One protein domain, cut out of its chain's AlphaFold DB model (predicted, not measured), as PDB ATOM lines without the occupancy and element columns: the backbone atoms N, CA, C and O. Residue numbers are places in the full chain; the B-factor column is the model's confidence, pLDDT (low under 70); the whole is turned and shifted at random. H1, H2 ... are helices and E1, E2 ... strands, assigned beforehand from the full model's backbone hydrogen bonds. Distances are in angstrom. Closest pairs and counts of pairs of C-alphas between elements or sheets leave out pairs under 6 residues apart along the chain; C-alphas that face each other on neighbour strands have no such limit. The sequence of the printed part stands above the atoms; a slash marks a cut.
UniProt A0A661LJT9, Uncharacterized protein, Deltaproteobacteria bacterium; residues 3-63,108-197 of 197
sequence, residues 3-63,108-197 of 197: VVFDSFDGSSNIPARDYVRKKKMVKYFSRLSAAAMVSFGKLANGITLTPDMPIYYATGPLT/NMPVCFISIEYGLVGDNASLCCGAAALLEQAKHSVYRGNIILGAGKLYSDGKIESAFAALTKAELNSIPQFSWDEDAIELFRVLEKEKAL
ATOM      1  N   VAL A   3      -5.534  15.322 -14.336       95.00
ATOM      2  CA  VAL A   3      -5.774  14.617 -15.603       95.00
ATOM      3  C   VAL A   3      -7.275  14.574 -15.871       95.00
ATOM      4  O   VAL A   3      -8.063  14.365 -14.938       95.00
ATOM      5  N   VAL A   4      -7.643  14.787 -17.129       96.94
ATOM      6  CA  VAL A   4      -8.972  14.558 -17.702       96.94
ATOM      7  C   VAL A   4      -8.801  13.605 -18.875       96.94
ATOM      8  O   VAL A   4      -7.960  13.855 -19.734       96.94
ATOM      9  N   PHE A   5      -9.612  12.552 -18.913       96.75
ATOM     10  CA  PHE A   5      -9.720  11.624 -20.030       96.75
ATOM     11  C   PHE A   5     -11.201  11.488 -20.375       96.75
ATOM     12  O   PHE A   5     -12.014  11.165 -19.510       96.75
ATOM     13  N   ASP A   6     -11.564  11.756 -21.624       96.81
ATOM     14  CA  ASP A   6     -12.923  11.593 -22.123       96.81
ATOM     15  C   ASP A   6     -12.942  10.703 -23.361       96.81
ATOM     16  O   ASP A   6     -12.016  10.693 -24.178       96.81
ATOM     17  N   SER A   7     -14.056   9.996 -23.531       96.44
ATOM     18  CA  SER A   7     -14.339   9.216 -24.725       96.44
ATOM     19  C   SER A   7     -15.755   9.484 -25.214       96.44
ATOM     20  O   SER A   7     -16.681   9.615 -24.414       96.44
ATOM     21  N   PHE A   8     -15.908   9.576 -26.533       96.31
ATOM     22  CA  PHE A   8     -17.175   9.837 -27.201       96.31
ATOM     23  C   PHE A   8     -17.344   8.864 -28.367       96.31
ATOM     24  O   PHE A   8     -16.499   8.810 -29.264       96.31
ATOM     25  N   ASP A   9     -18.453   8.131 -28.393       94.88
ATOM     26  CA  ASP A   9     -18.767   7.196 -29.476       94.88
ATOM     27  C   ASP A   9     -18.997   7.920 -30.807       94.88
ATOM     28  O   ASP A   9     -19.404   9.087 -30.824       94.88
ATOM     29  N   GLY A  10     -18.801   7.223 -31.931       89.19
ATOM     30  CA  GLY A  10     -18.912   7.780 -33.288       89.19
ATOM     31  C   GLY A  10     -20.224   8.496 -33.603       89.19
ATOM     32  O   GLY A  10     -20.216   9.532 -34.267       89.19
ATOM     33  N   SER A  11     -21.342   8.009 -33.065       88.81
ATOM     34  CA  SER A  11     -22.668   8.614 -33.245       88.81
ATOM     35  C   SER A  11     -22.993   9.706 -32.224       88.81
ATOM     36  O   SER A  11     -23.971  10.436 -32.391       88.81
ATOM     37  N   SER A  12     -22.206   9.817 -31.152       91.69
ATOM     38  CA  SER A  12     -22.505  10.735 -30.060       91.69
ATOM     39  C   SER A  12     -22.245  12.189 -30.458       91.69
ATOM     40  O   SER A  12     -21.301  12.511 -31.194       91.69
ATOM     41  N   ASN A  13     -23.103  13.075 -29.952       92.56
ATOM     42  CA  ASN A  13     -22.906  14.513 -30.044       92.56
ATOM     43  C   ASN A  13     -21.902  14.967 -28.973       92.56
ATOM     44  O   ASN A  13     -22.075  14.658 -27.796       92.56
ATOM     45  N   ILE A  14     -20.892  15.739 -29.372       95.94
ATOM     46  CA  ILE A  14     -19.860  16.246 -28.462       95.94
ATOM     47  C   ILE A  14     -20.255  17.663 -28.008       95.94
ATOM     48  O   ILE A  14     -20.366  18.559 -28.851       95.94
ATOM     49  N   PRO A  15     -20.452  17.923 -26.699       96.38
ATOM     50  CA  PRO A  15     -21.036  19.170 -26.196       96.38
ATOM     51  C   PRO A  15     -20.037  20.344 -26.136       96.38
ATOM     52  O   PRO A  15     -20.021  21.124 -25.188       96.38
ATOM     53  N   ALA A  16     -19.202  20.530 -27.163       95.69
ATOM     54  CA  ALA A  16     -18.164  21.569 -27.182       95.69
ATOM     55  C   ALA A  16     -18.718  22.996 -27.031       95.69
ATOM     56  O   ALA A  16     -18.037  23.883 -26.526       95.69
ATOM     57  N   ARG A  17     -19.978  23.227 -27.421       96.00
ATOM     58  CA  ARG A  17     -20.651  24.530 -27.296       96.00
ATOM     59  C   ARG A  17     -20.771  25.023 -25.852       96.00
ATOM     60  O   ARG A  17     -20.869  26.236 -25.657       96.00
ATOM     61  N   ASP A  18     -20.746  24.119 -24.881       95.81
ATOM     62  CA  ASP A  18     -20.856  24.452 -23.459       95.81
ATOM     63  C   ASP A  18     -19.521  24.932 -22.870       95.81
ATOM     64  O   ASP A  18     -19.502  25.563 -21.815       95.81
ATOM     65  N   TYR A  19     -18.416  24.708 -23.587       95.56
ATOM     66  CA  TYR A  19     -17.050  25.014 -23.154       95.56
ATOM     67  C   TYR A  19     -16.407  26.171 -23.934       95.56
ATOM     68  O   TYR A  19     -15.224  26.440 -23.770       95.56
ATOM     69  N   VAL A  20     -17.175  26.877 -24.775       95.31
ATOM     70  CA  VAL A  20     -16.674  27.969 -25.627       95.31
ATOM     71  C   VAL A  20     -17.526  29.223 -25.443       95.31
ATOM     72  O   VAL A  20     -18.737  29.215 -25.688       95.31
ATOM     73  N   ARG A  21     -16.901  30.354 -25.102       94.12
ATOM     74  CA  ARG A  21     -17.553  31.672 -25.004       94.12
ATOM     75  C   ARG A  21     -18.080  32.123 -26.358       94.12
ATOM     76  O   ARG A  21     -19.233  32.543 -26.483       94.12
ATOM     77  N   LYS A  22     -17.257  32.023 -27.406       91.94
ATOM     78  CA  LYS A  22     -17.649  32.360 -28.784       91.94
ATOM     79  C   LYS A  22     -18.325  31.170 -29.465       91.94
ATOM     80  O   LYS A  22     -17.764  30.559 -30.366       91.94
ATOM     81  N   LYS A  23     -19.586  30.897 -29.114       93.19
ATOM     82  CA  LYS A  23     -20.379  29.748 -29.619       93.19
ATOM     83  C   LYS A  23     -20.383  29.566 -31.148       93.19
ATOM     84  O   LYS A  23     -20.560  28.454 -31.628       93.19
ATOM     85  N   LYS A  24     -20.175  30.636 -31.929       90.94
ATOM     86  CA  LYS A  24     -20.051  30.565 -33.398       90.94
ATOM     87  C   LYS A  24     -18.791  29.834 -33.878       90.94
ATOM     88  O   LYS A  24     -18.781  29.416 -35.029       90.94
ATOM     89  N   MET A  25     -17.756  29.685 -33.048       89.75
ATOM     90  CA  MET A  25     -16.526  28.966 -33.404       89.75
ATOM     91  C   MET A  25     -16.747  27.459 -33.556       89.75
ATOM     92  O   MET A  25     -16.058  26.826 -34.344       89.75
ATOM     93  N   VAL A  26     -17.759  26.902 -32.888       91.56
ATOM     94  CA  VAL A  26     -18.044  25.458 -32.900       91.56
ATOM     95  C   VAL A  26     -18.322  24.928 -34.313       91.56
ATOM     96  O   VAL A  26     -18.056  23.768 -34.590       91.56
ATOM     97  N   LYS A  27     -18.785  25.775 -35.244       89.25
ATOM     98  CA  LYS A  27     -19.005  25.379 -36.648       89.25
ATOM     99  C   LYS A  27     -17.717  25.009 -37.406       89.25
ATOM    100  O   LYS A  27     -17.816  24.492 -38.510       89.25
ATOM    101  N   TYR A  28     -16.548  25.349 -36.859       88.06
ATOM    102  CA  TYR A  28     -15.236  25.020 -37.423       88.06
ATOM    103  C   TYR A  28     -14.601  23.797 -36.747       88.06
ATOM    104  O   TYR A  28     -13.487  23.418 -37.096       88.06
ATOM    105  N   PHE A  29     -15.253  23.215 -35.735       89.62
ATOM    106  CA  PHE A  29     -14.677  22.109 -34.984       89.62
ATOM    107  C   PHE A  29     -14.915  20.793 -35.718       89.62
ATOM    108  O   PHE A  29     -16.051  20.448 -36.041       89.62
ATOM    109  N   SER A  30     -13.841  20.029 -35.911       89.25
ATOM    110  CA  SER A  30     -13.938  18.596 -36.172       89.25
ATOM    111  C   SER A  30     -14.351  17.838 -34.900       89.25
ATOM    112  O   SER A  30     -14.425  18.427 -33.814       89.25
ATOM    113  N   ARG A  31     -14.578  16.520 -34.998       90.62
ATOM    114  CA  ARG A  31     -14.836  15.683 -33.812       90.62
ATOM    115  C   ARG A  31     -13.646  15.712 -32.854       90.62
ATOM    116  O   ARG A  31     -13.858  15.867 -31.652       90.62
ATOM    117  N   LEU A  32     -12.420  15.655 -33.378       91.62
ATOM    118  CA  LEU A  32     -11.190  15.800 -32.599       91.62
ATOM    119  C   LEU A  32     -11.131  17.150 -31.871       91.62
ATOM    120  O   LEU A  32     -10.961  17.186 -30.655       91.62
ATOM    121  N   SER A  33     -11.332  18.259 -32.588       93.62
ATOM    122  CA  SER A  33     -11.288  19.604 -31.988       93.62
ATOM    123  C   SER A  33     -12.399  19.819 -30.955       93.62
ATOM    124  O   SER A  33     -12.178  20.450 -29.922       93.62
ATOM    125  N   ALA A  34     -13.593  19.276 -31.205       95.00
ATOM    126  CA  ALA A  34     -14.711  19.346 -30.275       95.00
ATOM    127  C   ALA A  34     -14.429  18.559 -28.988       95.00
ATOM    128  O   ALA A  34     -14.645  19.093 -27.899       95.00
ATOM    129  N   ALA A  35     -13.924  17.325 -29.102       96.19
ATOM    130  CA  ALA A  35     -13.553  16.512 -27.945       96.19
ATOM    131  C   ALA A  35     -12.456  17.204 -27.133       96.19
ATOM    132  O   ALA A  35     -12.592  17.357 -25.921       96.19
ATOM    133  N   ALA A  36     -11.436  17.726 -27.820       96.88
ATOM    134  CA  ALA A  36     -10.337  18.425 -27.180       96.88
ATOM    135  C   ALA A  36     -10.792  19.659 -26.398       96.88
ATOM    136  O   ALA A  36     -10.369  19.863 -25.261       96.88
ATOM    137  N   MET A  37     -11.705  20.451 -26.964       97.75
ATOM    138  CA  MET A  37     -12.274  21.609 -26.277       97.75
ATOM    139  C   MET A  37     -13.042  21.216 -25.008       97.75
ATOM    140  O   MET A  37     -12.887  21.860 -23.971       97.75
ATOM    141  N   VAL A  38     -13.845  20.145 -25.059       98.06
ATOM    142  CA  VAL A  38     -14.571  19.641 -23.879       98.06
ATOM    143  C   VAL A  38     -13.591  19.188 -22.793       98.06
ATOM    144  O   VAL A  38     -13.710  19.609 -21.639       98.06
ATOM    145  N   SER A  39     -12.612  18.357 -23.149       97.94
ATOM    146  CA  SER A  39     -11.657  17.795 -22.191       97.94
ATOM    147  C   SER A  39     -10.741  18.862 -21.594       97.94
ATOM    148  O   SER A  39     -10.548  18.896 -20.375       97.94
ATOM    149  N   PHE A  40     -10.252  19.804 -22.407       98.06
ATOM    150  CA  PHE A  40      -9.490  20.944 -21.902       98.06
ATOM    151  C   PHE A  40     -10.349  21.838 -21.006       98.06
ATOM    152  O   PHE A  40      -9.901  22.230 -19.932       98.06
ATOM    153  N   GLY A  41     -11.602  22.120 -21.373       97.50
ATOM    154  CA  GLY A  41     -12.483  22.941 -20.545       97.50
ATOM    155  C   GLY A  41     -12.753  22.337 -19.164       97.50
ATOM    156  O   GLY A  41     -12.743  23.046 -18.154       97.50
ATOM    157  N   LYS A  42     -12.886  21.009 -19.070       97.00
ATOM    158  CA  LYS A  42     -12.939  20.292 -17.781       97.00
ATOM    159  C   LYS A  42     -11.626  20.395 -16.996       97.00
ATOM    160  O   LYS A  42     -11.650  20.512 -15.762       97.00
ATOM    161  N   LEU A  43     -10.477  20.358 -17.677       96.88
ATOM    162  CA  LEU A  43      -9.177  20.559 -17.039       96.88
ATOM    163  C   LEU A  43      -9.083  21.983 -16.469       96.88
ATOM    164  O   LEU A  43      -8.834  22.132 -15.267       96.88
ATOM    165  N   ALA A  44      -9.381  22.991 -17.291       95.75
ATOM    166  CA  ALA A  44      -9.352  24.414 -16.963       95.75
ATOM    167  C   ALA A  44     -10.229  24.764 -15.751       95.75
ATOM    168  O   ALA A  44      -9.797  25.515 -14.885       95.75
ATOM    169  N   ASN A  45     -11.399  24.131 -15.599       92.12
ATOM    170  CA  ASN A  45     -12.306  24.347 -14.460       92.12
ATOM    171  C   ASN A  45     -11.738  23.976 -13.075       92.12
ATOM    172  O   ASN A  45     -12.426  24.122 -12.070       92.12
ATOM    173  N   GLY A  46     -10.510  23.467 -12.978       85.31
ATOM    174  CA  GLY A  46      -9.874  23.224 -11.680       85.31
ATOM    175  C   GLY A  46      -8.375  23.460 -11.677       85.31
ATOM    176  O   GLY A  46      -7.684  22.821 -10.892       85.31
ATOM    177  N   ILE A  47      -7.884  24.325 -12.565       92.69
ATOM    178  CA  ILE A  47      -6.522  24.858 -12.512       92.69
ATOM    179  C   ILE A  47      -6.552  26.356 -12.804       92.69
ATOM    180  O   ILE A  47      -7.445  26.849 -13.489       92.69
ATOM    181  N   THR A  48      -5.546  27.077 -12.322       93.56
ATOM    182  CA  THR A  48      -5.316  28.458 -12.744       93.56
ATOM    183  C   THR A  48      -4.505  28.443 -14.030       93.56
ATOM    184  O   THR A  48      -3.362  27.987 -14.033       93.56
ATOM    185  N   LEU A  49      -5.096  28.936 -15.116       95.06
ATOM    186  CA  LEU A  49      -4.388  29.151 -16.372       95.06
ATOM    187  C   LEU A  49      -3.649  30.487 -16.327       95.06
ATOM    188  O   LEU A  49      -4.202  31.496 -15.884       95.06
ATOM    189  N   THR A  50      -2.418  30.498 -16.825       95.31
ATOM    190  CA  THR A  50      -1.669  31.722 -17.106       95.31
ATOM    191  C   THR A  50      -1.479  31.849 -18.617       95.31
ATOM    192  O   THR A  50      -1.372  30.828 -19.300       95.31
ATOM    193  N   PRO A  51      -1.443  33.071 -19.179       95.62
ATOM    194  CA  PRO A  51      -1.322  33.246 -20.628       95.62
ATOM    195  C   PRO A  51      -0.064  32.603 -21.227       95.62
ATOM    196  O   PRO A  51      -0.081  32.163 -22.369       95.62
ATOM    197  N   ASP A  52       1.022  32.535 -20.463       96.38
ATOM    198  CA  ASP A  52       2.314  31.974 -20.864       96.38
ATOM    199  C   ASP A  52       2.422  30.451 -20.680       96.38
ATOM    200  O   ASP A  52       3.453  29.867 -21.014       96.38
ATOM    201  N   MET A  53       1.372  29.800 -20.170       96.25
ATOM    202  CA  MET A  53       1.352  28.359 -19.945       96.25
ATOM    203  C   MET A  53       1.458  27.604 -21.281       96.25
ATOM    204  O   MET A  53       0.600  27.794 -22.149       96.25
ATOM    205  N   PRO A  54       2.472  26.742 -21.463       96.50
ATOM    206  CA  PRO A  54       2.671  26.047 -22.722       96.50
ATOM    207  C   PRO A  54       1.718  24.859 -22.869       96.50
ATOM    208  O   PRO A  54       1.354  24.200 -21.887       96.50
ATOM    209  N   ILE A  55       1.354  24.568 -24.115       97.06
ATOM    210  CA  ILE A  55       0.483  23.458 -24.506       97.06
ATOM    211  C   ILE A  55       1.157  22.613 -25.588       97.06
ATOM    212  O   ILE A  55       1.355  23.042 -26.725       97.06
ATOM    213  N   TYR A  56       1.474  21.374 -25.230       96.31
ATOM    214  CA  TYR A  56       1.968  20.368 -26.161       96.31
ATOM    215  C   TYR A  56       0.850  19.365 -26.405       96.31
ATOM    216  O   TYR A  56       0.313  18.781 -25.464       96.31
ATOM    217  N   TYR A  57       0.481  19.179 -27.664       96.31
ATOM    218  CA  TYR A  57      -0.607  18.294 -28.051       96.31
ATOM    219  C   TYR A  57      -0.135  17.303 -29.092       96.31
ATOM    220  O   TYR A  57       0.580  17.671 -30.022       96.31
ATOM    221  N   ALA A  58      -0.561  16.055 -28.976       94.94
ATOM    222  CA  ALA A  58      -0.294  15.058 -29.994       94.94
ATOM    223  C   ALA A  58      -1.576  14.364 -30.434       94.94
ATOM    224  O   ALA A  58      -2.470  14.071 -29.644       94.94
ATOM    225  N   THR A  59      -1.667  14.082 -31.721       90.69
ATOM    226  CA  THR A  59      -2.772  13.315 -32.284       90.69
ATOM    227  C   THR A  59      -2.231  12.208 -33.164       90.69
ATOM    228  O   THR A  59      -1.175  12.347 -33.782       90.69
ATOM    229  N   GLY A  60      -2.972  11.104 -33.212       80.12
ATOM    230  CA  GLY A  60      -2.761  10.077 -34.225       80.12
ATOM    231  C   GLY A  60      -3.069  10.603 -35.636       80.12
ATOM    232  O   GLY A  60      -3.584  11.721 -35.784       80.12
ATOM    233  N   PRO A  61      -2.776   9.802 -36.675       74.94
ATOM    234  CA  PRO A  61      -3.131  10.142 -38.047       74.94
ATOM    235  C   PRO A  61      -4.639  10.397 -38.160       74.94
ATOM    236  O   PRO A  61      -5.446   9.647 -37.606       74.94
ATOM    237  N   LEU A  62      -5.018  11.451 -38.887       70.06
ATOM    238  CA  LEU A  62      -6.430  11.727 -39.153       70.06
ATOM    239  C   LEU A  62      -7.014  10.558 -39.949       70.06
ATOM    240  O   LEU A  62      -6.459  10.147 -40.970       70.06
ATOM    241  N   THR A  63      -8.129  10.007 -39.476       63.47
ATOM    242  CA  THR A  63      -8.792   8.896 -40.161       63.47
ATOM    243  C   THR A  63      -9.723   9.400 -41.263       63.47
ATOM    244  O   THR A  63      -9.953  10.598 -41.454       63.47
ATOM    245  N   ASN A 108      -3.061  20.755 -35.838       90.19
ATOM    246  CA  ASN A 108      -2.889  21.758 -34.789       90.19
ATOM    247  C   ASN A 108      -4.174  22.488 -34.375       90.19
ATOM    248  O   ASN A 108      -4.143  23.226 -33.386       90.19
ATOM    249  N   MET A 109      -5.305  22.294 -35.065       91.50
ATOM    250  CA  MET A 109      -6.535  23.021 -34.734       91.50
ATOM    251  C   MET A 109      -7.052  22.830 -33.308       91.50
ATOM    252  O   MET A 109      -7.496  23.834 -32.745       91.50
ATOM    253  N   PRO A 110      -6.982  21.635 -32.683       93.62
ATOM    254  CA  PRO A 110      -7.374  21.477 -31.285       93.62
ATOM    255  C   PRO A 110      -6.677  22.495 -30.375       93.62
ATOM    256  O   PRO A 110      -7.335  23.220 -29.627       93.62
ATOM    257  N   VAL A 111      -5.355  22.624 -30.513       94.56
ATOM    258  CA  VAL A 111      -4.549  23.570 -29.734       94.56
ATOM    259  C   VAL A 111      -4.863  25.006 -30.110       94.56
ATOM    260  O   VAL A 111      -5.059  25.825 -29.221       94.56
ATOM    261  N   CYS A 112      -4.968  25.329 -31.402       94.31
ATOM    262  CA  CYS A 112      -5.281  26.692 -31.831       94.31
ATOM    263  C   CYS A 112      -6.619  27.175 -31.262       94.31
ATOM    264  O   CYS A 112      -6.702  28.292 -30.752       94.31
ATOM    265  N   PHE A 113      -7.664  26.347 -31.311       95.19
ATOM    266  CA  PHE A 113      -8.969  26.718 -30.771       95.19
ATOM    267  C   PHE A 113      -8.948  26.874 -29.252       95.19
ATOM    268  O   PHE A 113      -9.533  27.835 -28.751       95.19
ATOM    269  N   ILE A 114      -8.252  25.989 -28.532       96.06
ATOM    270  CA  ILE A 114      -8.047  26.113 -27.083       96.06
ATOM    271  C   ILE A 114      -7.306  27.416 -26.762       96.06
ATOM    272  O   ILE A 114      -7.788  28.216 -25.964       96.06
ATOM    273  N   SER A 115      -6.184  27.686 -27.426       95.94
ATOM    274  CA  SER A 115      -5.398  28.898 -27.196       95.94
ATOM    275  C   SER A 115      -6.196  30.172 -27.473       95.94
ATOM    276  O   SER A 115      -6.131  31.116 -26.689       95.94
ATOM    277  N   ILE A 116      -7.010  30.194 -28.535       94.94
ATOM    278  CA  ILE A 116      -7.895  31.327 -28.851       94.94
ATOM    279  C   ILE A 116      -8.969  31.521 -27.775       94.94
ATOM    280  O   ILE A 116      -9.245  32.657 -27.388       94.94
ATOM    281  N   GLU A 117      -9.605  30.441 -27.318       95.88
ATOM    282  CA  GLU A 117     -10.694  30.511 -26.337       95.88
ATOM    283  C   GLU A 117     -10.192  30.949 -24.954       95.88
ATOM    284  O   GLU A 117     -10.816  31.795 -24.308       95.88
ATOM    285  N   TYR A 118      -9.037  30.429 -24.531       95.19
ATOM    286  CA  TYR A 118      -8.476  30.645 -23.195       95.19
ATOM    287  C   TYR A 118      -7.385  31.725 -23.131       95.19
ATOM    288  O   TYR A 118      -6.886  32.019 -22.047       95.19
ATOM    289  N   GLY A 119      -7.038  32.353 -24.258       95.50
ATOM    290  CA  GLY A 119      -6.035  33.421 -24.315       95.50
ATOM    291  C   GLY A 119      -4.613  32.942 -24.016       95.50
ATOM    292  O   GLY A 119      -3.843  33.676 -23.399       95.50
ATOM    293  N   LEU A 120      -4.277  31.716 -24.424       95.38
ATOM    294  CA  LEU A 120      -2.945  31.142 -24.236       95.38
ATOM    295  C   LEU A 120      -2.024  31.585 -25.375       95.38
ATOM    296  O   LEU A 120      -2.337  31.409 -26.553       95.38
ATOM    297  N   VAL A 121      -0.887  32.166 -25.008       95.94
ATOM    298  CA  VAL A 121       0.130  32.733 -25.906       95.94
ATOM    299  C   VAL A 121       1.527  32.158 -25.659       95.94
ATOM    300  O   VAL A 121       2.470  32.561 -26.334       95.94
ATOM    301  N   GLY A 122       1.670  31.243 -24.695       92.56
ATOM    302  CA  GLY A 122       2.897  30.480 -24.474       92.56
ATOM    303  C   GLY A 122       3.212  29.506 -25.611       92.56
ATOM    304  O   GLY A 122       2.474  29.409 -26.601       92.56
ATOM    305  N   ASP A 123       4.308  28.762 -25.444       92.44
ATOM    306  CA  ASP A 123       4.738  27.763 -26.422       92.44
ATOM    307  C   ASP A 123       3.594  26.794 -26.723       92.44
ATOM    308  O   ASP A 123       3.027  26.160 -25.830       92.44
ATOM    309  N   ASN A 124       3.258  26.679 -28.002       88.44
ATOM    310  CA  ASN A 124       2.286  25.719 -28.484       88.44
ATOM    311  C   ASN A 124       2.935  24.840 -29.546       88.44
ATOM    312  O   ASN A 124       3.597  25.326 -30.461       88.44
ATOM    313  N   ALA A 125       2.753  23.532 -29.412       90.19
ATOM    314  CA  ALA A 125       3.190  22.579 -30.415       90.19
ATOM    315  C   ALA A 125       2.117  21.518 -30.600       90.19
ATOM    316  O   ALA A 125       1.555  21.001 -29.633       90.19
ATOM    317  N   SER A 126       1.862  21.186 -31.861       91.31
ATOM    318  CA  SER A 126       1.036  20.049 -32.222       91.31
ATOM    319  C   SER A 126       1.882  19.045 -32.969       91.31
ATOM    320  O   SER A 126       2.574  19.407 -33.922       91.31
ATOM    321  N   LEU A 127       1.796  17.788 -32.563       90.38
ATOM    322  CA  LEU A 127       2.530  16.707 -33.183       90.38
ATOM    323  C   LEU A 127       1.591  15.651 -33.766       90.38
ATOM    324  O   LEU A 127       0.535  15.356 -33.209       90.38
ATOM    325  N   CYS A 128       2.017  15.058 -34.877       85.44
ATOM    326  CA  CYS A 128       1.430  13.840 -35.427       85.44
ATOM    327  C   CYS A 128       2.345  12.661 -35.068       85.44
ATOM    328  O   CYS A 128       3.069  12.146 -35.921       85.44
ATOM    329  N   CYS A 129       2.425  12.316 -33.782       78.25
ATOM    330  CA  CYS A 129       3.366  11.312 -33.283       78.25
ATOM    331  C   CYS A 129       2.927  10.693 -31.946       78.25
ATOM    332  O   CYS A 129       1.951  11.120 -31.331       78.25
ATOM    333  N   GLY A 130       3.701   9.702 -31.498       88.25
ATOM    334  CA  GLY A 130       3.460   8.934 -30.281       88.25
ATOM    335  C   GLY A 130       3.809   9.630 -28.960       88.25
ATOM    336  O   GLY A 130       4.339  10.748 -28.922       88.25
ATOM    337  N   ALA A 131       3.522   8.928 -27.864       93.00
ATOM    338  CA  ALA A 131       3.680   9.383 -26.483       93.00
ATOM    339  C   ALA A 131       5.107   9.849 -26.155       93.00
ATOM    340  O   ALA A 131       5.281  10.905 -25.545       93.00
ATOM    341  N   ALA A 132       6.130   9.113 -26.608       93.12
ATOM    342  CA  ALA A 132       7.531   9.454 -26.363       93.12
ATOM    343  C   ALA A 132       7.888  10.857 -26.883       93.12
ATOM    344  O   ALA A 132       8.435  11.680 -26.154       93.12
ATOM    345  N   ALA A 133       7.510  11.163 -28.124       92.31
ATOM    346  CA  ALA A 133       7.797  12.448 -28.749       92.31
ATOM    347  C   ALA A 133       7.052  13.613 -28.073       92.31
ATOM    348  O   ALA A 133       7.634  14.685 -27.899       92.31
ATOM    349  N   LEU A 134       5.801  13.403 -27.642       94.50
ATOM    350  CA  LEU A 134       5.056  14.399 -26.863       94.50
ATOM    351  C   LEU A 134       5.783  14.740 -25.552       94.50
ATOM    352  O   LEU A 134       5.949  15.916 -25.221       94.50
ATOM    353  N   LEU A 135       6.241  13.717 -24.824       94.38
ATOM    354  CA  LEU A 135       6.966  13.895 -23.567       94.38
ATOM    355  C   LEU A 135       8.300  14.607 -23.771       94.38
ATOM    356  O   LEU A 135       8.597  15.547 -23.037       94.38
ATOM    357  N   GLU A 136       9.090  14.197 -24.762       92.50
ATOM    358  CA  GLU A 136      10.391  14.814 -25.034       92.50
ATOM    359  C   GLU A 136      10.251  16.305 -25.368       92.50
ATOM    360  O   GLU A 136      10.948  17.137 -24.785       92.50
ATOM    361  N   GLN A 137       9.277  16.684 -26.202       92.19
ATOM    362  CA  GLN A 137       9.011  18.099 -26.491       92.19
ATOM    363  C   GLN A 137       8.672  18.897 -25.230       92.19
ATOM    364  O   GLN A 137       9.250  19.953 -24.970       92.19
ATOM    365  N   ALA A 138       7.775  18.370 -24.399       93.88
ATOM    366  CA  ALA A 138       7.385  19.041 -23.169       93.88
ATOM    367  C   ALA A 138       8.538  19.144 -22.157       93.88
ATOM    368  O   ALA A 138       8.659  20.148 -21.442       93.88
ATOM    369  N   LYS A 139       9.422  18.139 -22.093       93.56
ATOM    370  CA  LYS A 139      10.603  18.138 -21.212       93.56
ATOM    371  C   LYS A 139      11.593  19.234 -21.585       93.56
ATOM    372  O   LYS A 139      12.191  19.813 -20.678       93.56
ATOM    373  N   HIS A 140      11.672  19.614 -22.857       92.62
ATOM    374  CA  HIS A 140      12.513  20.719 -23.318       92.62
ATOM    375  C   HIS A 140      11.947  22.122 -23.057       92.62
ATOM    376  O   HIS A 140      12.691  23.094 -23.170       92.62
ATOM    377  N   SER A 141      10.681  22.255 -22.644       92.75
ATOM    378  CA  SER A 141      10.122  23.562 -22.274       92.75
ATOM    379  C   SER A 141      10.956  24.242 -21.180       92.75
ATOM    380  O   SER A 141      11.250  23.623 -20.157       92.75
ATOM    381  N   VAL A 142      11.298  25.520 -21.351       92.44
ATOM    382  CA  VAL A 142      11.991  26.319 -20.318       92.44
ATOM    383  C   VAL A 142      11.030  26.911 -19.279       92.44
ATOM    384  O   VAL A 142      11.461  27.549 -18.316       92.44
ATOM    385  N   TYR A 143       9.725  26.697 -19.465       94.56
ATOM    386  CA  TYR A 143       8.689  27.183 -18.569       94.56
ATOM    387  C   TYR A 143       8.782  26.524 -17.187       94.56
ATOM    388  O   TYR A 143       8.951  25.309 -17.067       94.56
ATOM    389  N   ARG A 144       8.679  27.339 -16.128       91.06
ATOM    390  CA  ARG A 144       8.838  26.893 -14.728       91.06
ATOM    391  C   ARG A 144       7.521  26.553 -14.028       91.06
ATOM    392  O   ARG A 144       7.559  25.978 -12.945       91.06
ATOM    393  N   GLY A 145       6.388  26.939 -14.610       92.81
ATOM    394  CA  GLY A 145       5.064  26.613 -14.086       92.81
ATOM    395  C   GLY A 145       4.565  25.251 -14.566       92.81
ATOM    396  O   GLY A 145       5.336  24.402 -15.017       92.81
ATOM    397  N   ASN A 146       3.251  25.054 -14.474       94.81
ATOM    398  CA  ASN A 146       2.614  23.864 -15.026       94.81
ATOM    399  C   ASN A 146       2.680  23.881 -16.555       94.81
ATOM    400  O   ASN A 146       2.535  24.926 -17.179       94.81
ATOM    401  N   ILE A 147       2.861  22.712 -17.148       96.31
ATOM    402  CA  ILE A 147       2.821  22.470 -18.586       96.31
ATOM    403  C   ILE A 147       1.540  21.698 -18.879       96.31
ATOM    404  O   ILE A 147       1.197  20.764 -18.146       96.31
ATOM    405  N   ILE A 148       0.838  22.082 -19.944       97.44
ATOM    406  CA  ILE A 148      -0.304  21.321 -20.438       97.44
ATOM    407  C   ILE A 148       0.180  20.305 -21.466       97.44
ATOM    408  O   ILE A 148       0.772  20.666 -22.483       97.44
ATOM    409  N   LEU A 149      -0.129  19.038 -21.214       97.19
ATOM    410  CA  LEU A 149      -0.108  17.996 -22.231       97.19
ATOM    411  C   LEU A 149      -1.531  17.707 -22.674       97.19
ATOM    412  O   LEU A 149      -2.439  17.654 -21.843       97.19
ATOM    413  N   GLY A 150      -1.718  17.452 -23.960       97.12
ATOM    414  CA  GLY A 150      -2.961  16.907 -24.476       97.12
ATOM    415  C   GLY A 150      -2.728  15.850 -25.537       97.12
ATOM    416  O   GLY A 150      -1.698  15.834 -26.213       97.12
ATOM    417  N   ALA A 151      -3.702  14.968 -25.695       96.69
ATOM    418  CA  ALA A 151      -3.759  14.098 -26.848       96.69
ATOM    419  C   ALA A 151      -5.188  13.838 -27.306       96.69
ATOM    420  O   ALA A 151      -6.148  13.951 -26.538       96.69
ATOM    421  N   GLY A 152      -5.308  13.453 -28.571       94.69
ATOM    422  CA  GLY A 152      -6.548  12.938 -29.122       94.69
ATOM    423  C   GLY A 152      -6.308  11.783 -30.082       94.69
ATOM    424  O   GLY A 152      -5.292  11.729 -30.777       94.69
ATOM    425  N   LYS A 153      -7.249  10.842 -30.111       92.94
ATOM    426  CA  LYS A 153      -7.226   9.694 -31.019       92.94
ATOM    427  C   LYS A 153      -8.609   9.463 -31.598       92.94
ATOM    428  O   LYS A 153      -9.550   9.166 -30.862       92.94
ATOM    429  N   LEU A 154      -8.709   9.596 -32.919       90.12
ATOM    430  CA  LEU A 154      -9.896   9.247 -33.689       90.12
ATOM    431  C   LEU A 154      -9.751   7.825 -34.219       90.12
ATOM    432  O   LEU A 154      -8.785   7.499 -34.904       90.12
ATOM    433  N   TYR A 155     -10.722   6.983 -33.902       88.81
ATOM    434  CA  TYR A 155     -10.789   5.603 -34.356       88.81
ATOM    435  C   TYR A 155     -11.564   5.507 -35.676       88.81
ATOM    436  O   TYR A 155     -12.261   6.437 -36.091       88.81
ATOM    437  N   SER A 156     -11.425   4.377 -36.368       85.56
ATOM    438  CA  SER A 156     -12.072   4.136 -37.665       85.56
ATOM    439  C   SER A 156     -13.601   4.087 -37.591       85.56
ATOM    440  O   SER A 156     -14.265   4.414 -38.568       85.56
ATOM    441  N   ASP A 157     -14.157   3.722 -36.438       87.00
ATOM    442  CA  ASP A 157     -15.596   3.721 -36.145       87.00
ATOM    443  C   ASP A 157     -16.139   5.114 -35.756       87.00
ATOM    444  O   ASP A 157     -17.315   5.269 -35.423       87.00
ATOM    445  N   GLY A 158     -15.287   6.145 -35.785       87.31
ATOM    446  CA  GLY A 158     -15.625   7.515 -35.409       87.31
ATOM    447  C   GLY A 158     -15.599   7.786 -33.902       87.31
ATOM    448  O   GLY A 158     -15.821   8.940 -33.499       87.31
ATOM    449  N   LYS A 159     -15.319   6.773 -33.065       92.69
ATOM    450  CA  LYS A 159     -15.035   6.979 -31.641       92.69
ATOM    451  C   LYS A 159     -13.858   7.939 -31.521       92.69
ATOM    452  O   LYS A 159     -12.873   7.820 -32.246       92.69
ATOM    453  N   ILE A 160     -13.955   8.894 -30.609       93.38
ATOM    454  CA  ILE A 160     -12.872   9.821 -30.295       93.38
ATOM    455  C   ILE A 160     -12.538   9.709 -28.814       93.38
ATOM    456  O   ILE A 160     -13.418   9.671 -27.954       93.38
ATOM    457  N   GLU A 161     -11.252   9.641 -28.520       95.25
ATOM    458  CA  GLU A 161     -10.719   9.824 -27.176       95.25
ATOM    459  C   GLU A 161      -9.936  11.127 -27.142       95.25
ATOM    460  O   GLU A 161      -9.220  11.452 -28.092       95.25
ATOM    461  N   SER A 162     -10.090  11.882 -26.060       96.50
ATOM    462  CA  SER A 162      -9.322  13.095 -25.827       96.50
ATOM    463  C   SER A 162      -8.953  13.203 -24.364       96.50
ATOM    464  O   SER A 162      -9.761  12.926 -23.477       96.50
ATOM    465  N   ALA A 163      -7.714  13.595 -24.111       97.44
ATOM    466  CA  ALA A 163      -7.197  13.709 -22.768       97.44
ATOM    467  C   ALA A 163      -6.286  14.921 -22.630       97.44
ATOM    468  O   ALA A 163      -5.596  15.307 -23.573       97.44
ATOM    469  N   PHE A 164      -6.293  15.511 -21.439       97.75
ATOM    470  CA  PHE A 164      -5.414  16.611 -21.069       97.75
ATOM    471  C   PHE A 164      -4.917  16.451 -19.639       97.75
ATOM    472  O   PHE A 164      -5.646  16.000 -18.751       97.75
ATOM    473  N   ALA A 165      -3.684  16.882 -19.404       97.06
ATOM    474  CA  ALA A 165      -3.057  16.887 -18.099       97.06
ATOM    475  C   ALA A 165      -2.321  18.205 -17.861       97.06
ATOM    476  O   ALA A 165      -1.679  18.737 -18.764       97.06
ATOM    477  N   ALA A 166      -2.398  18.706 -16.630       96.44
ATOM    478  CA  ALA A 166      -1.555  19.788 -16.140       96.44
ATOM    479  C   ALA A 166      -0.512  19.205 -15.183       96.44
ATOM    480  O   ALA A 166      -0.873  18.595 -14.165       96.44
ATOM    481  N   LEU A 167       0.758  19.391 -15.537       95.00
ATOM    482  CA  LEU A 167       1.910  18.741 -14.915       95.00
ATOM    483  C   LEU A 167       2.979  19.770 -14.559       95.00
ATOM    484  O   LEU A 167       3.318  20.633 -15.365       95.00
ATOM    485  N   THR A 168       3.571  19.642 -13.383       94.44
ATOM    486  CA  THR A 168       4.845  20.298 -13.069       94.44
ATOM    487  C   THR A 168       5.994  19.618 -13.821       94.44
ATOM    488  O   THR A 168       5.882  18.472 -14.261       94.44
ATOM    489  N   LYS A 169       7.156  20.276 -13.912       93.31
ATOM    490  CA  LYS A 169       8.375  19.641 -14.448       93.31
ATOM    491  C   LYS A 169       8.796  18.386 -13.683       93.31
ATOM    492  O   LYS A 169       9.287  17.447 -14.299       93.31
ATOM    493  N   ALA A 170       8.613  18.367 -12.363       92.94
ATOM    494  CA  ALA A 170       8.941  17.202 -11.547       92.94
ATOM    495  C   ALA A 170       8.046  16.006 -11.901       92.94
ATOM    496  O   ALA A 170       8.557  14.917 -12.137       92.94
ATOM    497  N   GLU A 171       6.734  16.237 -12.024       94.44
ATOM    498  CA  GLU A 171       5.779  15.209 -12.451       94.44
ATOM    499  C   GLU A 171       6.091  14.731 -13.873       94.44
ATOM    500  O   GLU A 171       6.222  13.533 -14.092       94.44
ATOM    501  N   LEU A 172       6.329  15.648 -14.817       93.19
ATOM    502  CA  LEU A 172       6.692  15.314 -16.200       93.19
ATOM    503  C   LEU A 172       7.943  14.423 -16.294       93.19
ATOM    504  O   LEU A 172       7.995  13.517 -17.120       93.19
ATOM    505  N   ASN A 173       8.945  14.670 -15.447       91.94
ATOM    506  CA  ASN A 173      10.179  13.883 -15.406       91.94
ATOM    507  C   ASN A 173      10.021  12.533 -14.691       91.94
ATOM    508  O   ASN A 173      10.878  11.671 -14.858       91.94
ATOM    509  N   SER A 174       8.963  12.357 -13.896       91.69
ATOM    510  CA  SER A 174       8.653  11.084 -13.231       91.69
ATOM    511  C   SER A 174       7.883  10.104 -14.119       91.69
ATOM    512  O   SER A 174       7.839   8.918 -13.809       91.69
ATOM    513  N   ILE A 175       7.315  10.588 -15.231       91.69
ATOM    514  CA  ILE A 175       6.576   9.761 -16.184       91.69
ATOM    515  C   ILE A 175       7.531   8.727 -16.807       91.69
ATOM    516  O   ILE A 175       8.609   9.111 -17.281       91.69
ATOM    517  N   PRO A 176       7.152   7.433 -16.843       89.06
ATOM    518  CA  PRO A 176       7.979   6.393 -17.438       89.06
ATOM    519  C   PRO A 176       8.248   6.667 -18.920       89.06
ATOM    520  O   PRO A 176       7.504   7.368 -19.605       89.06
ATOM    521  N   GLN A 177       9.337   6.101 -19.429       88.56
ATOM    522  CA  GLN A 177       9.643   6.193 -20.849       88.56
ATOM    523  C   GLN A 177       8.653   5.343 -21.654       88.56
ATOM    524  O   GLN A 177       8.430   4.180 -21.330       88.56
ATOM    525  N   PHE A 178       8.093   5.936 -22.706       90.38
ATOM    526  CA  PHE A 178       7.217   5.262 -23.664       90.38
ATOM    527  C   PHE A 178       8.015   4.819 -24.886       90.38
ATOM    528  O   PHE A 178       9.057   5.403 -25.211       90.38
ATOM    529  N   SER A 179       7.511   3.803 -25.579       87.44
ATOM    530  CA  SER A 179       8.018   3.441 -26.895       87.44
ATOM    531  C   SER A 179       7.598   4.484 -27.940       87.44
ATOM    532  O   SER A 179       6.643   5.245 -27.765       87.44
ATOM    533  N   TRP A 180       8.343   4.558 -29.042       82.81
ATOM    534  CA  TRP A 180       8.104   5.545 -30.103       82.81
ATOM    535  C   TRP A 180       6.865   5.242 -30.956       82.81
ATOM    536  O   TRP A 180       6.364   6.140 -31.631       82.81
ATOM    537  N   ASP A 181       6.385   4.000 -30.929       85.69
ATOM    538  CA  ASP A 181       5.215   3.502 -31.655       85.69
ATOM    539  C   ASP A 181       3.906   3.589 -30.854       85.69
ATOM    540  O   ASP A 181       2.831   3.395 -31.416       85.69
ATOM    541  N   GLU A 182       3.971   3.915 -29.562       89.62
ATOM    542  CA  GLU A 182       2.783   4.055 -28.726       89.62
ATOM    543  C   GLU A 182       2.062   5.374 -29.008       89.62
ATOM    544  O   GLU A 182       2.656   6.454 -28.948       89.62
ATOM    545  N   ASP A 183       0.755   5.306 -29.262       91.62
ATOM    546  CA  ASP A 183      -0.066   6.496 -29.466       91.62
ATOM    547  C   ASP A 183      -0.019   7.419 -28.245       91.62
ATOM    548  O   ASP A 183      -0.093   6.981 -27.097       91.62
ATOM    549  N   ALA A 184       0.001   8.731 -28.482       94.38
ATOM    550  CA  ALA A 184       0.064   9.712 -27.401       94.38
ATOM    551  C   ALA A 184      -1.106   9.627 -26.406       94.38
ATOM    552  O   ALA A 184      -0.965  10.059 -25.266       94.38
ATOM    553  N   ILE A 185      -2.249   9.056 -26.799       94.44
ATOM    554  CA  ILE A 185      -3.382   8.850 -25.891       94.44
ATOM    555  C   ILE A 185      -3.083   7.799 -24.803       94.44
ATOM    556  O   ILE A 185      -3.644   7.885 -23.711       94.44
ATOM    557  N   GLU A 186      -2.175   6.846 -25.057       93.31
ATOM    558  CA  GLU A 186      -1.797   5.800 -24.093       93.31
ATOM    559  C   GLU A 186      -1.111   6.384 -22.856       93.31
ATOM    560  O   GLU A 186      -1.353   5.918 -21.739       93.31
ATOM    561  N   LEU A 187      -0.356   7.477 -23.030       94.38
ATOM    562  CA  LEU A 187       0.222   8.256 -21.933       94.38
ATOM    563  C   LEU A 187      -0.832   8.580 -20.871       94.38
ATOM    564  O   LEU A 187      -0.620   8.377 -19.679       94.38
ATOM    565  N   PHE A 188      -1.999   9.048 -21.302       95.19
ATOM    566  CA  PHE A 188      -3.032   9.514 -20.388       95.19
ATOM    567  C   PHE A 188      -3.738   8.372 -19.661       95.19
ATOM    568  O   PHE A 188      -4.193   8.581 -18.542       95.19
ATOM    569  N   ARG A 189      -3.760   7.156 -20.225       92.50
ATOM    570  CA  ARG A 189      -4.235   5.965 -19.502       92.50
ATOM    571  C   ARG A 189      -3.300   5.579 -18.359       92.50
ATOM    572  O   ARG A 189      -3.767   5.102 -17.329       92.50
ATOM    573  N   VAL A 190      -1.991   5.776 -18.528       91.56
ATOM    574  CA  VAL A 190      -1.011   5.579 -17.446       91.56
ATOM    575  C   VAL A 190      -1.205   6.645 -16.369       91.56
ATOM    576  O   VAL A 190      -1.399   6.305 -15.204       91.56
ATOM    577  N   LEU A 191      -1.276   7.919 -16.766       90.94
ATOM    578  CA  LEU A 191      -1.470   9.034 -15.832       90.94
ATOM    579  C   LEU A 191      -2.794   8.952 -15.055       90.94
ATOM    580  O   LEU A 191      -2.860   9.332 -13.887       90.94
ATOM    581  N   GLU A 192      -3.865   8.464 -15.686       87.38
ATOM    582  CA  GLU A 192      -5.156   8.266 -15.023       87.38
ATOM    583  C   GLU A 192      -5.090   7.158 -13.960       87.38
ATOM    584  O   GLU A 192      -5.645   7.328 -12.874       87.38
ATOM    585  N   LYS A 193      -4.361   6.065 -14.226       85.31
ATOM    586  CA  LYS A 193      -4.134   4.989 -13.246       85.31
ATOM    587  C   LYS A 193      -3.306   5.464 -12.056       85.31
ATOM    588  O   LYS A 193      -3.644   5.135 -10.926       85.31
ATOM    589  N   GLU A 194      -2.264   6.257 -12.292       77.69
ATOM    590  CA  GLU A 194      -1.416   6.805 -11.222       77.69
ATOM    591  C   GLU A 194      -2.163   7.786 -10.313       77.69
ATOM    592  O   GLU A 194      -1.857   7.882  -9.133       77.69
ATOM    593  N   LYS A 195      -3.187   8.480 -10.826       69.56
ATOM    594  CA  LYS A 195      -4.065   9.341 -10.019       69.56
ATOM    595  C   LYS A 195      -4.974   8.552  -9.062       69.56
ATOM    596  O   LYS A 195      -5.496   9.131  -8.112       69.56
ATOM    597  N   ALA A 196      -5.236   7.278  -9.355       55.59
ATOM    598  CA  ALA A 196      -6.105   6.416  -8.553       55.59
ATOM    599  C   ALA A 196      -5.370   5.712  -7.394       55.59
ATOM    600  O   ALA A 196      -6.018   5.002  -6.621       55.59
ATOM    601  N   LEU A 197      -4.050   5.900  -7.290       43.28
ATOM    602  CA  LEU A 197      -3.176   5.409  -6.221       43.28
ATOM    603  C   LEU A 197      -2.844   6.539  -5.237       43.28
ATOM    604  O   LEU A 197      -2.686   6.217  -4.038       43.28
TER     605      LEU A 197
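This is residues 3 to 63 and 108 to 197 of the 197 residues of an uncharacterized protein of Deltaproteobacteria bacterium (UniProt A0A661LJT9). A twisted sheet of five strands stands in the middle, with H3 and H4 packed over one face and H5 and H7 over the other, three layers in all. Two short helices, H1 and H2, follow one another beyond H3, where H1 packs on it, and the short H6 packs on H5. The printed part has 151 residues with seven named helices and five named strands, in the order E1 H1 H2 H3 E2 H4 E3 H5 E4 E5 H6 H7; the class is mixed, helices and strands. The sheet, in the order E1 E5 E4 E2 E3, is mixed too. The whole is compact, with a radius of gyration of the C-alphas of 14.3 A, and rounded, spanning 38 by 33 by 29 A.

Find C-alpha 3 at (-5.774, 14.617, -15.603), where E1, residues 3 to 8, begins its 17.0 A. Next come H1, residues 16 to 19, H2, residues 23 to 28, and H3, residues 31 to 44, 19.8 A long. E2, residues 55 to 59, precedes the cut; H4, residues 109 to 118, E3, residues 124 to 127, and H5, residues 131 to 140, follow it. From C-alpha 147 at (2.821, 22.470, -18.586), E4 runs 23.8 A to residue 154, and E5, residues 160 to 167, runs 23.1 A. H6, residues 169 to 174, precedes H7, residues 184 to 195, which runs 17.9 A to C-alpha 195 at (-4.065, 9.341, -10.019).

Look first at E1 and E5, antiparallel, with N 4 and O 164 2.8 A apart. The hairpin E4 and E5 is antiparallel, with N 149 and O 165 at 2.9 A. E2 is parallel to E4, N 56 to O 148 2.9 A, and to E3, N 127 to O 57 2.8 A. E3, H5 and E4 form a split strand-helix-strand unit, two strands running the same way with E2 between them in the sheet; its crossover is right-handed. H3, at a height over the sheet of 7.4 A, touches H4 at Ser 33 and Pro 110, C-alphas 4.4 A apart. H1 touches H3, the closest C-alphas being those of Ala 16 and Ala 34, 5.1 A. H1 and H2 only just touch, only at the corner, with 3 pairs of C-alphas within 8 A, the closest Arg 17 and Lys 23, 5.7 A. On the opposite face, H5 and H7 touch only at their ends, C-alphas 131 and 184 being 3.7 A apart. H6 only grazes the sheet and touches H5, C-alphas 139 and 172 being 7.0 A apart. Every O i to N i+4 pair is within hydrogen-bond range in H3, H4, H5 and H6; H7 has 6 of 8, H2 0 of 2 but 2 of 3 O i to N i+3 pairs, and H1 is too short for an O i to N i+4 pair.

The C-alphas farthest apart, those of Ser 11 and Val 142, are 41.0 A apart. Residues 64 to 107 are not printed, and C-alphas 63 and 108 are 15.1 A apart across the cut. Of the links printed whole, none is long. The model's pLDDT is under 70 at residue 63 and residues 195 to 197.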